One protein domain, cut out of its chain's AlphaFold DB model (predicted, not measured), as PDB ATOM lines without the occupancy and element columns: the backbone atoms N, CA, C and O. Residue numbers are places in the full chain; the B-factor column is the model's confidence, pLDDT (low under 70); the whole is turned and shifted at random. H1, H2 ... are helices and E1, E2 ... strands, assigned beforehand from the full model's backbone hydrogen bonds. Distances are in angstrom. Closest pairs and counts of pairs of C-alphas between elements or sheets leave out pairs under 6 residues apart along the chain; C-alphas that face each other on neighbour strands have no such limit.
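Overview. This is residues 5 to 76 of the 124 residues of the protein "Hypothetical protein" of Dictyocha speculum (UniProt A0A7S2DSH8). Five short helices are strung loosely round a small pair of parallel strands, E1 and E2, which lies in the middle of the model, and no two helices touch. H1, H2 and H3 lie toward one end of the longest axis and H5 toward the other, while H4 sits beside the strands. The printed part has 72 residues, with five named helices and two named strands in the order H1 H2 H3 E1 H4 E2 H5; the two-stranded sheet has the order E1, E2 and is parallel, and the class is mostly helix. The whole is only just loose, close to compact, with a radius of gyration of the C-alphas of 13.5 A, and the C-alphas span 38 by 30 by 22 A.

Along the chain. H1, residues 5 to 11, begins at C-alpha 5 at (-42.190, 16.610, -52.518) and is 9.8 A long. H2, residues 15 to 22, is the longest helix by residues and measures 10.6 A. H3 is residues 29 to 32, 5.2 A. E1 is residues 37 to 39, 7.1 A, with C-alpha 37 at (-47.598, 5.795, -30.474). H4 follows directly as residues 40 to 43, 5.4 A, and E2 is residues 53 to 55, 6.4 A. H5, residues 68 to 74, is 9.8 A long and ends at C-alpha 74 at (-60.254, 2.438, -40.683).

Arrangement. E1 and E2 are parallel neighbours, with 27 degrees between their directions. N 38 and O 53, 2.9 A apart, and N 55 and O 38, 2.8 A apart, are within hydrogen-bond range. E1, H4 and E2 form a strand-helix-strand unit, two parallel neighbour strands with a helix between them along the chain, and its crossover is right-handed. The closest C-alphas of H4 and E2, those of Tyr 40 and Val 54, are 5.8 A apart. The closest C-alphas of H3 and E1, those of Gln 30 and Leu 37, are 7.0 A apart. H2 and H3 are close but not clearly touching, with the C-alphas of Asp 16 and Leu 29 closest at 6.6 A. H1 and H2 are only just apart, at 8.0 A. H5 is apart from H1, H2, H3, H4 and E1. In H1, H2 and H5 every O i to N i+4 pair is within hydrogen-bond range; H3 and H4 are too short for such a pair.

Size, cuts and confidence. The two C-alphas farthest apart, those of Leu 24 and Thr 66, are 38.7 A apart. The printed part has no cut. The link from E2 to H5, residues 56 to 67, is long. The mean pLDDT of the printed part is 82.9, and residues 5 to 14, 16 and 76 are under 70.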
ATOM      1  N   ALA A   5     -41.535  17.837 -52.954       59.03
ATOM      2  CA  ALA A   5     -42.190  16.610 -52.518       59.03
ATOM      3  C   ALA A   5     -41.209  15.438 -52.323       59.03
ATOM      4  O   ALA A   5     -41.353  14.687 -51.361       59.03
ATOM      5  N   GLU A   6     -40.194  15.288 -53.177       67.06
ATOM      6  CA  GLU A   6     -39.146  14.261 -53.039       67.06
ATOM      7  C   GLU A   6     -38.292  14.490 -51.786       67.06
ATOM      8  O   GLU A   6     -38.022  13.563 -51.022       67.06
ATOM      9  N   VAL A   7     -37.884  15.739 -51.548       66.25
ATOM     10  CA  VAL A   7     -37.082  16.112 -50.373       66.25
ATOM     11  C   VAL A   7     -37.907  15.967 -49.097       66.25
ATOM     12  O   VAL A   7     -37.441  15.382 -48.124       66.25
ATOM     13  N   ILE A   8     -39.158  16.429 -49.122       63.22
ATOM     14  CA  ILE A   8     -40.097  16.300 -48.008       63.22
ATOM     15  C   ILE A   8     -40.348  14.824 -47.698       63.22
ATOM     16  O   ILE A   8     -40.271  14.457 -46.540       63.22
ATOM     17  N   ARG A   9     -40.548  13.938 -48.681       62.91
ATOM     18  CA  ARG A   9     -40.713  12.493 -48.414       62.91
ATOM     19  C   ARG A   9     -39.462  11.827 -47.839       62.91
ATOM     20  O   ARG A   9     -39.593  10.877 -47.076       62.91
ATOM     21  N   LYS A  10     -38.261  12.307 -48.186       63.44
ATOM     22  CA  LYS A  10     -37.001  11.811 -47.603       63.44
ATOM     23  C   LYS A  10     -36.827  12.237 -46.146       63.44
ATOM     24  O   LYS A  10     -36.243  11.489 -45.372       63.44
ATOM     25  N   LEU A  11     -37.323  13.421 -45.787       60.56
ATOM     26  CA  LEU A  11     -37.232  13.966 -44.430       60.56
ATOM     27  C   LEU A  11     -38.405  13.513 -43.546       60.56
ATOM     28  O   LEU A  11     -38.219  13.203 -42.376       60.56
ATOM     29  N   LEU A  12     -39.604  13.399 -44.117       63.59
ATOM     30  CA  LEU A  12     -40.822  12.910 -43.470       63.59
ATOM     31  C   LEU A  12     -40.948  11.400 -43.656       63.59
ATOM     32  O   LEU A  12     -41.909  10.898 -44.236       63.59
ATOM     33  N   HIS A  13     -39.953  10.661 -43.172       63.69
ATOM     34  CA  HIS A  13     -40.036   9.203 -43.121       63.69
ATOM     35  C   HIS A  13     -41.167   8.774 -42.168       63.69
ATOM     36  O   HIS A  13     -41.824   7.755 -42.404       63.69
ATOM     37  N   LYS A  14     -41.411   9.530 -41.094       68.50
ATOM     38  CA  LYS A  14     -42.348   9.140 -40.044       68.50
ATOM     39  C   LYS A  14     -43.116  10.339 -39.502       68.50
ATOM     40  O   LYS A  14     -42.594  11.449 -39.432       68.50
ATOM     41  N   PHE A  15     -44.384  10.110 -39.180       70.44
ATOM     42  CA  PHE A  15     -45.301  11.143 -38.701       70.44
ATOM     43  C   PHE A  15     -44.872  11.720 -37.346       70.44
ATOM     44  O   PHE A  15     -44.920  12.932 -37.157       70.44
ATOM     45  N   ASP A  16     -44.397  10.866 -36.441       69.31
ATOM     46  CA  ASP A  16     -43.783  11.270 -35.175       69.31
ATOM     47  C   ASP A  16     -42.566  12.179 -35.412       69.31
ATOM     48  O   ASP A  16     -42.504  13.270 -34.857       69.31
ATOM     49  N   HIS A  17     -41.683  11.808 -36.341       72.56
ATOM     50  CA  HIS A  17     -40.512  12.607 -36.709       72.56
ATOM     51  C   HIS A  17     -40.893  13.972 -37.312       72.56
ATOM     52  O   HIS A  17     -40.209  14.967 -37.085       72.56
ATOM     53  N   TRP A  18     -41.996  14.055 -38.066       76.06
ATOM     54  CA  TRP A  18     -42.510  15.341 -38.545       76.06
ATOM     55  C   TRP A  18     -42.960  16.245 -37.397       76.06
ATOM     56  O   TRP A  18     -42.592  17.418 -37.379       76.06
ATOM     57  N   ILE A  19     -43.745  15.709 -36.454       73.81
ATOM     58  CA  ILE A  19     -44.222  16.474 -35.294       73.81
ATOM     59  C   ILE A  19     -43.036  16.949 -34.459       73.81
ATOM     60  O   ILE A  19     -42.995  18.113 -34.066       73.81
ATOM     61  N   GLU A  20     -42.064  16.069 -34.228       77.25
ATOM     62  CA  GLU A  20     -40.841  16.400 -33.505       77.25
ATOM     63  C   GLU A  20     -40.102  17.548 -34.201       77.25
ATOM     64  O   GLU A  20     -39.829  18.561 -33.571       77.25
ATOM     65  N   LEU A  21     -39.876  17.482 -35.517       76.94
ATOM     66  CA  LEU A  21     -39.203  18.560 -36.254       76.94
ATOM     67  C   LEU A  21     -40.007  19.866 -36.351       76.94
ATOM     68  O   LEU A  21     -39.419  20.931 -36.538       76.94
ATOM     69  N   ALA A  22     -41.337  19.801 -36.271       76.69
ATOM     70  CA  ALA A  22     -42.209  20.970 -36.340       76.69
ATOM     71  C   ALA A  22     -42.334  21.710 -34.995       76.69
ATOM     72  O   ALA A  22     -42.805  22.849 -34.966       76.69
ATOM     73  N   ALA A  23     -41.928  21.090 -33.885       77.06
ATOM     74  CA  ALA A  23     -41.997  21.691 -32.560       77.06
ATOM     75  C   ALA A  23     -40.832  22.667 -32.311       77.06
ATOM     76  O   ALA A  23     -39.677  22.381 -32.612       77.06
ATOM     77  N   LEU A  24     -41.124  23.812 -31.680       71.81
ATOM     78  CA  LEU A  24     -40.113  24.811 -31.295       71.81
ATOM     79  C   LEU A  24     -39.099  24.261 -30.267       71.81
ATOM     80  O   LEU A  24     -37.954  24.704 -30.217       71.81
ATOM     81  N   HIS A  25     -39.524  23.270 -29.477       77.25
ATOM     82  CA  HIS A  25     -38.716  22.544 -28.498       77.25
ATOM     83  C   HIS A  25     -38.985  21.039 -28.635       77.25
ATOM     84  O   HIS A  25     -39.863  20.514 -27.946       77.25
ATOM     85  N   PRO A  26     -38.291  20.344 -29.552       74.94
ATOM     86  CA  PRO A  26     -38.554  18.939 -29.819       74.94
ATOM     87  C   PRO A  26     -38.204  18.086 -28.600       74.94
ATOM     88  O   PRO A  26     -37.036  17.936 -28.242       74.94
ATOM     89  N   VAL A  27     -39.226  17.503 -27.983       80.12
ATOM     90  CA  VAL A  27     -39.073  16.344 -27.104       80.12
ATOM     91  C   VAL A  27     -39.495  15.127 -27.922       80.12
ATOM     92  O   VAL A  27     -40.555  15.194 -28.549       80.12
ATOM     93  N   PRO A  28     -38.716  14.029 -27.933       82.69
ATOM     94  CA  PRO A  28     -39.129  12.818 -28.627       82.69
ATOM     95  C   PRO A  28     -40.509  12.374 -28.134       82.69
ATOM     96  O   PRO A  28     -40.722  12.217 -26.930       82.69
ATOM     97  N   LEU A  29     -41.457  12.155 -29.045       81.69
ATOM     98  CA  LEU A  29     -42.829  11.792 -28.684       81.69
ATOM     99  C   LEU A  29     -42.874  10.472 -27.914       81.69
ATOM    100  O   LEU A  29     -43.673  10.320 -26.996       81.69
ATOM    101  N   GLN A  30     -41.957   9.556 -28.221       84.00
ATOM    102  CA  GLN A  30     -41.793   8.298 -27.488       84.00
ATOM    103  C   GLN A  30     -41.377   8.501 -26.025       84.00
ATOM    104  O   GLN A  30     -41.681   7.658 -25.187       84.00
ATOM    105  N   SER A  31     -40.709   9.609 -25.690       86.75
ATOM    106  CA  SER A  31     -40.392   9.946 -24.297       86.75
ATOM    107  C   SER A  31     -41.618  10.441 -23.532       86.75
ATOM    108  O   SER A  31     -41.696  10.242 -22.324       86.75
ATOM    109  N   LEU A  32     -42.575  11.071 -24.219       87.31
ATOM    110  CA  LEU A  32     -43.815  11.568 -23.615       87.31
ATOM    111  C   LEU A  32     -44.909  10.495 -23.551       87.31
ATOM    112  O   LEU A  32     -45.712  10.484 -22.624       87.31
ATOM    113  N   LEU A  33     -44.956   9.613 -24.549       88.06
ATOM    114  CA  LEU A  33     -46.045   8.665 -24.779       88.06
ATOM    115  C   LEU A  33     -45.487   7.266 -25.116       88.06
ATOM    116  O   LEU A  33     -45.736   6.742 -26.209       88.06
ATOM    117  N   PRO A  34     -44.721   6.650 -24.194       89.69
ATOM    118  CA  PRO A  34     -44.038   5.388 -24.454       89.69
ATOM    119  C   PRO A  34     -45.042   4.270 -24.729       89.69
ATOM    120  O   PRO A  34     -45.980   4.062 -23.962       89.69
ATOM    121  N   GLY A  35     -44.860   3.559 -25.844       89.31
ATOM    122  CA  GLY A  35     -45.722   2.438 -26.244       89.31
ATOM    123  C   GLY A  35     -47.126   2.832 -26.718       89.31
ATOM    124  O   GLY A  35     -47.863   1.976 -27.198       89.31
ATOM    125  N   GLN A  36     -47.488   4.116 -26.639       91.44
ATOM    126  CA  GLN A  36     -48.812   4.601 -27.032       91.44
ATOM    127  C   GLN A  36     -48.865   5.031 -28.500       91.44
ATOM    128  O   GLN A  36     -49.916   4.920 -29.132       91.44
ATOM    129  N   LEU A  37     -47.747   5.515 -29.048       89.62
ATOM    130  CA  LEU A  37     -47.598   5.795 -30.474       89.62
ATOM    131  C   LEU A  37     -46.769   4.688 -31.099       89.62
ATOM    132  O   LEU A  37     -45.589   4.548 -30.789       89.62
ATOM    133  N   LEU A  38     -47.375   3.919 -31.994       90.62
ATOM    134  CA  LEU A  38     -46.704   2.808 -32.655       90.62
ATOM    135  C   LEU A  38     -46.836   2.909 -34.168       90.62
ATOM    136  O   LEU A  38     -47.774   3.486 -34.720       90.62
ATOM    137  N   GLU A  39     -45.891   2.302 -34.866       90.62
ATOM    138  CA  GLU A  39     -46.049   1.963 -36.271       90.62
ATOM    139  C   GLU A  39     -46.722   0.601 -36.391       90.62
ATOM    140  O   GLU A  39     -46.408  -0.319 -35.638       90.62
ATOM    141  N   TYR A  40     -47.573   0.418 -37.402       91.94
ATOM    142  CA  TYR A  40     -48.242  -0.868 -37.640       91.94
ATOM    143  C   TYR A  40     -47.266  -2.062 -37.685       91.94
ATOM    144  O   TYR A  40     -47.554  -3.142 -37.180       91.94
ATOM    145  N   ARG A  41     -46.056  -1.868 -38.225       90.31
ATOM    146  CA  ARG A  41     -45.026  -2.922 -38.281       90.31
ATOM    147  C   ARG A  41     -44.528  -3.370 -36.905       90.31
ATOM    148  O   ARG A  41     -44.054  -4.494 -36.784       90.31
ATOM    149  N   GLN A  42     -44.626  -2.513 -35.893       90.50
ATOM    150  CA  GLN A  42     -44.217  -2.817 -34.522       90.50
ATOM    151  C   GLN A  42     -45.281  -3.613 -33.765       90.50
ATOM    152  O   GLN A  42     -44.984  -4.163 -32.712       90.50
ATOM    153  N   THR A  43     -46.507  -3.702 -34.286       91.31
ATOM    154  CA  THR A  43     -47.607  -4.347 -33.563       91.31
ATOM    155  C   THR A  43     -47.668  -5.861 -33.762       91.31
ATOM    156  O   THR A  43     -48.461  -6.537 -33.109       91.31
ATOM    157  N   GLY A  44     -46.878  -6.412 -34.692       89.62
ATOM    158  CA  GLY A  44     -46.917  -7.841 -35.021       89.62
ATOM    159  C   GLY A  44     -48.276  -8.313 -35.557       89.62
ATOM    160  O   GLY A  44     -48.571  -9.501 -35.501       89.62
ATOM    161  N   GLY A  45     -49.116  -7.394 -36.049       88.69
ATOM    162  CA  GLY A  45     -50.473  -7.694 -36.511       88.69
ATOM    163  C   GLY A  45     -51.533  -7.713 -35.405       88.69
ATOM    164  O   GLY A  45     -52.706  -7.894 -35.709       88.69
ATOM    165  N   MET A  46     -51.177  -7.476 -34.144       91.50
ATOM    166  CA  MET A  46     -52.142  -7.336 -33.044       91.50
ATOM    167  C   MET A  46     -52.385  -5.859 -32.721       91.50
ATOM    168  O   MET A  46     -51.603  -5.010 -33.142       91.50
ATOM    169  N   LEU A  47     -53.467  -5.537 -32.007       91.00
ATOM    170  CA  LEU A  47     -53.665  -4.206 -31.427       91.00
ATOM    171  C   LEU A  47     -53.075  -4.204 -30.008       91.00
ATOM    172  O   LEU A  47     -53.595  -4.924 -29.154       91.00
ATOM    173  N   PRO A  48     -51.991  -3.458 -29.732       89.19
ATOM    174  CA  PRO A  48     -51.408  -3.417 -28.394       89.19
ATOM    175  C   PRO A  48     -52.338  -2.683 -27.423       89.19
ATOM    176  O   PRO A  48     -52.894  -1.647 -27.780       89.19
ATOM    177  N   ALA A  49     -52.485  -3.197 -26.199       90.62
ATOM    178  CA  ALA A  49     -53.450  -2.680 -25.219       90.62
ATOM    179  C   ALA A  49     -53.235  -1.195 -24.872       90.62
ATOM    180  O   ALA A  49     -54.196  -0.448 -24.703       90.62
ATOM    181  N   ASP A  50     -51.974  -0.770 -24.817       92.50
ATOM    182  CA  ASP A  50     -51.603   0.602 -24.463       92.50
ATOM    183  C   ASP A  50     -51.513   1.532 -25.683       92.50
ATOM    184  O   ASP A  50     -51.336   2.742 -25.526       92.50
ATOM    185  N   ALA A  51     -51.650   1.004 -26.905       92.62
ATOM    186  CA  ALA A  51     -51.566   1.812 -28.112       92.62
ATOM    187  C   ALA A  51     -52.762   2.770 -28.204       92.62
ATOM    188  O   ALA A  51     -53.922   2.364 -28.189       92.62
ATOM    189  N   ARG A  52     -52.472   4.064 -28.350       90.75
ATOM    190  CA  ARG A  52     -53.464   5.125 -28.587       90.75
ATOM    191  C   ARG A  52     -53.495   5.572 -30.037       90.75
ATOM    192  O   ARG A  52     -54.528   6.023 -30.519       90.75
ATOM    193  N   LEU A  53     -52.373   5.437 -30.735       89.12
ATOM    194  CA  LEU A  53     -52.250   5.774 -32.140       89.12
ATOM    195  C   LEU A  53     -51.356   4.753 -32.836       89.12
ATOM    196  O   LEU A  53     -50.204   4.560 -32.447       89.12
ATOM    197  N   VAL A  54     -51.870   4.151 -33.908       90.62
ATOM    198  CA  VAL A  54     -51.069   3.320 -34.809       90.62
ATOM    199  C   VAL A  54     -50.968   3.996 -36.168       90.62
ATOM    200  O   VAL A  54     -51.970   4.276 -36.823       90.62
ATOM    201  N   THR A  55     -49.740   4.265 -36.598       90.12
ATOM    202  CA  THR A  55     -49.456   4.952 -37.858       90.12
ATOM    203  C   THR A  55     -49.058   3.971 -38.962       90.12
ATOM    204  O   THR A  55     -48.461   2.918 -38.723       90.12
ATOM    205  N   PHE A  56     -49.371   4.344 -40.207       90.69
ATOM    206  CA  PHE A  56     -49.043   3.588 -41.421       90.69
ATOM    207  C   PHE A  56     -48.150   4.436 -42.351       90.69
ATOM    208  O   PHE A  56     -48.584   4.826 -43.446       90.69
ATOM    209  N   PRO A  57     -46.909   4.771 -41.930       82.75
ATOM    210  CA  PRO A  57     -46.049   5.697 -42.673       82.75
ATOM    211  C   PRO A  57     -45.713   5.173 -44.076       82.75
ATOM    212  O   PRO A  57     -45.683   5.929 -45.046       82.75
ATOM    213  N   LEU A  58     -45.550   3.855 -44.217       82.50
ATOM    214  CA  LEU A  58     -45.165   3.198 -45.468       82.50
ATOM    215  C   LEU A  58     -46.259   2.232 -45.952       82.50
ATOM    216  O   LEU A  58     -47.431   2.609 -46.015       82.50
ATOM    217  N   LYS A  59     -45.857   1.027 -46.367       87.19
ATOM    218  CA  LYS A  59     -46.727  -0.090 -46.741       87.19
ATOM    219  C   LYS A  59     -46.743  -1.148 -45.623       87.19
ATOM    220  O   LYS A  59     -45.680  -1.385 -45.023       87.19
ATOM    221  N   PRO A  60     -47.881  -1.823 -45.394       92.00
ATOM    222  CA  PRO A  60     -49.167  -1.636 -46.086       92.00
ATOM    223  C   PRO A  60     -49.873  -0.329 -45.681       92.00
ATOM    224  O   PRO A  60     -49.505   0.293 -44.688       92.00
ATOM    225  N   LYS A  61     -50.851   0.118 -46.469       89.12
ATOM    226  CA  LYS A  61     -51.847   1.124 -46.075       89.12
ATOM    227  C   LYS A  61     -52.982   0.447 -45.299       89.12
ATOM    228  O   LYS A  61     -53.183  -0.749 -45.486       89.12
ATOM    229  N   PRO A  62     -53.747   1.176 -44.468       90.69
ATOM    230  CA  PRO A  62     -54.797   0.570 -43.643       90.69
ATOM    231  C   PRO A  62     -55.790  -0.302 -44.432       90.69
ATOM    232  O   PRO A  62     -56.083  -1.417 -44.025       90.69
ATOM    233  N   HIS A  63     -56.220   0.146 -45.615       89.31
ATOM    234  CA  HIS A  63     -57.131  -0.599 -46.500       89.31
ATOM    235  C   HIS A  63     -56.499  -1.816 -47.203       89.31
ATOM    236  O   HIS A  63     -57.207  -2.581 -47.846       89.31
ATOM    237  N   GLU A  64     -55.179  -1.990 -47.122       93.69
ATOM    238  CA  GLU A  64     -54.465  -3.161 -47.656       93.69
ATOM    239  C   GLU A  64     -54.297  -4.253 -46.587       93.69
ATOM    240  O   GLU A  64     -53.813  -5.343 -46.885       93.69
ATOM    241  N   VAL A  65     -54.658  -3.960 -45.334       94.00
ATOM    242  CA  VAL A  65     -54.532  -4.877 -44.203       94.00
ATOM    243  C   VAL A  65     -55.849  -5.612 -43.967       94.00
ATOM    244  O   VAL A  65     -56.925  -5.018 -43.934       94.00
ATOM    245  N   THR A  66     -55.758  -6.927 -43.781       93.12
ATOM    246  CA  THR A  66     -56.909  -7.813 -43.542       93.12
ATOM    247  C   THR A  66     -57.199  -8.057 -42.064       93.12
ATOM    248  O   THR A  66     -58.150  -8.757 -41.732       93.12
ATOM    249  N   VAL A  67     -56.378  -7.509 -41.170       93.62
ATOM    250  CA  VAL A  67     -56.555  -7.654 -39.726       93.62
ATOM    251  C   VAL A  67     -57.784  -6.869 -39.270       93.62
ATOM    252  O   VAL A  67     -57.908  -5.679 -39.554       93.62
ATOM    253  N   GLU A  68     -58.654  -7.545 -38.520       92.62
ATOM    254  CA  GLU A  68     -59.975  -7.060 -38.112       92.62
ATOM    255  C   GLU A  68     -59.936  -5.677 -37.457       92.62
ATOM    256  O   GLU A  68     -60.621  -4.766 -37.916       92.62
ATOM    257  N   TRP A  69     -59.088  -5.471 -36.443       92.50
ATOM    258  CA  TRP A  69     -59.040  -4.192 -35.726       92.50
ATOM    259  C   TRP A  69     -58.682  -3.020 -36.651       92.50
ATOM    260  O   TRP A  69     -59.233  -1.930 -36.511       92.50
ATOM    261  N   VAL A  70     -57.807  -3.237 -37.640       93.12
ATOM    262  CA  VAL A  70     -57.461  -2.195 -38.614       93.12
ATOM    263  C   VAL A  70     -58.669  -1.868 -39.473       93.12
ATOM    264  O   VAL A  70     -58.945  -0.695 -39.700       93.12
ATOM    265  N   GLN A  71     -59.405  -2.883 -39.929       91.75
ATOM    266  CA  GLN A  71     -60.591  -2.679 -40.756       91.75
ATOM    267  C   GLN A  71     -61.696  -1.945 -39.996       91.75
ATOM    268  O   GLN A  71     -62.250  -0.988 -40.530       91.75
ATOM    269  N   VAL A  72     -61.955  -2.330 -38.742       90.25
ATOM    270  CA  VAL A  72     -62.946  -1.684 -37.866       90.25
ATOM    271  C   VAL A  72     -62.609  -0.205 -37.656       90.25
ATOM    272  O   VAL A  72     -63.442   0.666 -37.908       90.25
ATOM    273  N   HIS A  73     -61.369   0.102 -37.262       88.00
ATOM    274  CA  HIS A  73     -60.955   1.482 -36.998       88.00
ATOM    275  C   HIS A  73     -60.788   2.326 -38.273       88.00
ATOM    276  O   HIS A  73     -61.017   3.533 -38.238       88.00
ATOM    277  N   TRP A  74     -60.413   1.726 -39.409       86.12
ATOM    278  CA  TRP A  74     -60.254   2.438 -40.683       86.12
ATOM    279  C   TRP A  74     -61.585   2.741 -41.373       86.12
ATOM    280  O   TRP A  74     -61.750   3.822 -41.935       86.12
ATOM    281  N   ALA A  75     -62.539   1.807 -41.337       77.62
ATOM    282  CA  ALA A  75     -63.839   1.962 -41.988       77.62
ATOM    283  C   ALA A  75     -64.763   2.968 -41.277       77.62
ATOM    284  O   ALA A  75     -65.882   3.199 -41.732       77.62
ATOM    285  N   GLY A  76     -64.304   3.584 -40.181       62.12
ATOM    286  CA  GLY A  76     -65.081   4.560 -39.428       62.12
ATOM    287  C   GLY A  76     -66.229   3.925 -38.652       62.12
ATOM    288  O   GLY A  76     -67.217   4.608 -38.389       62.12
TER     289      GLY A  76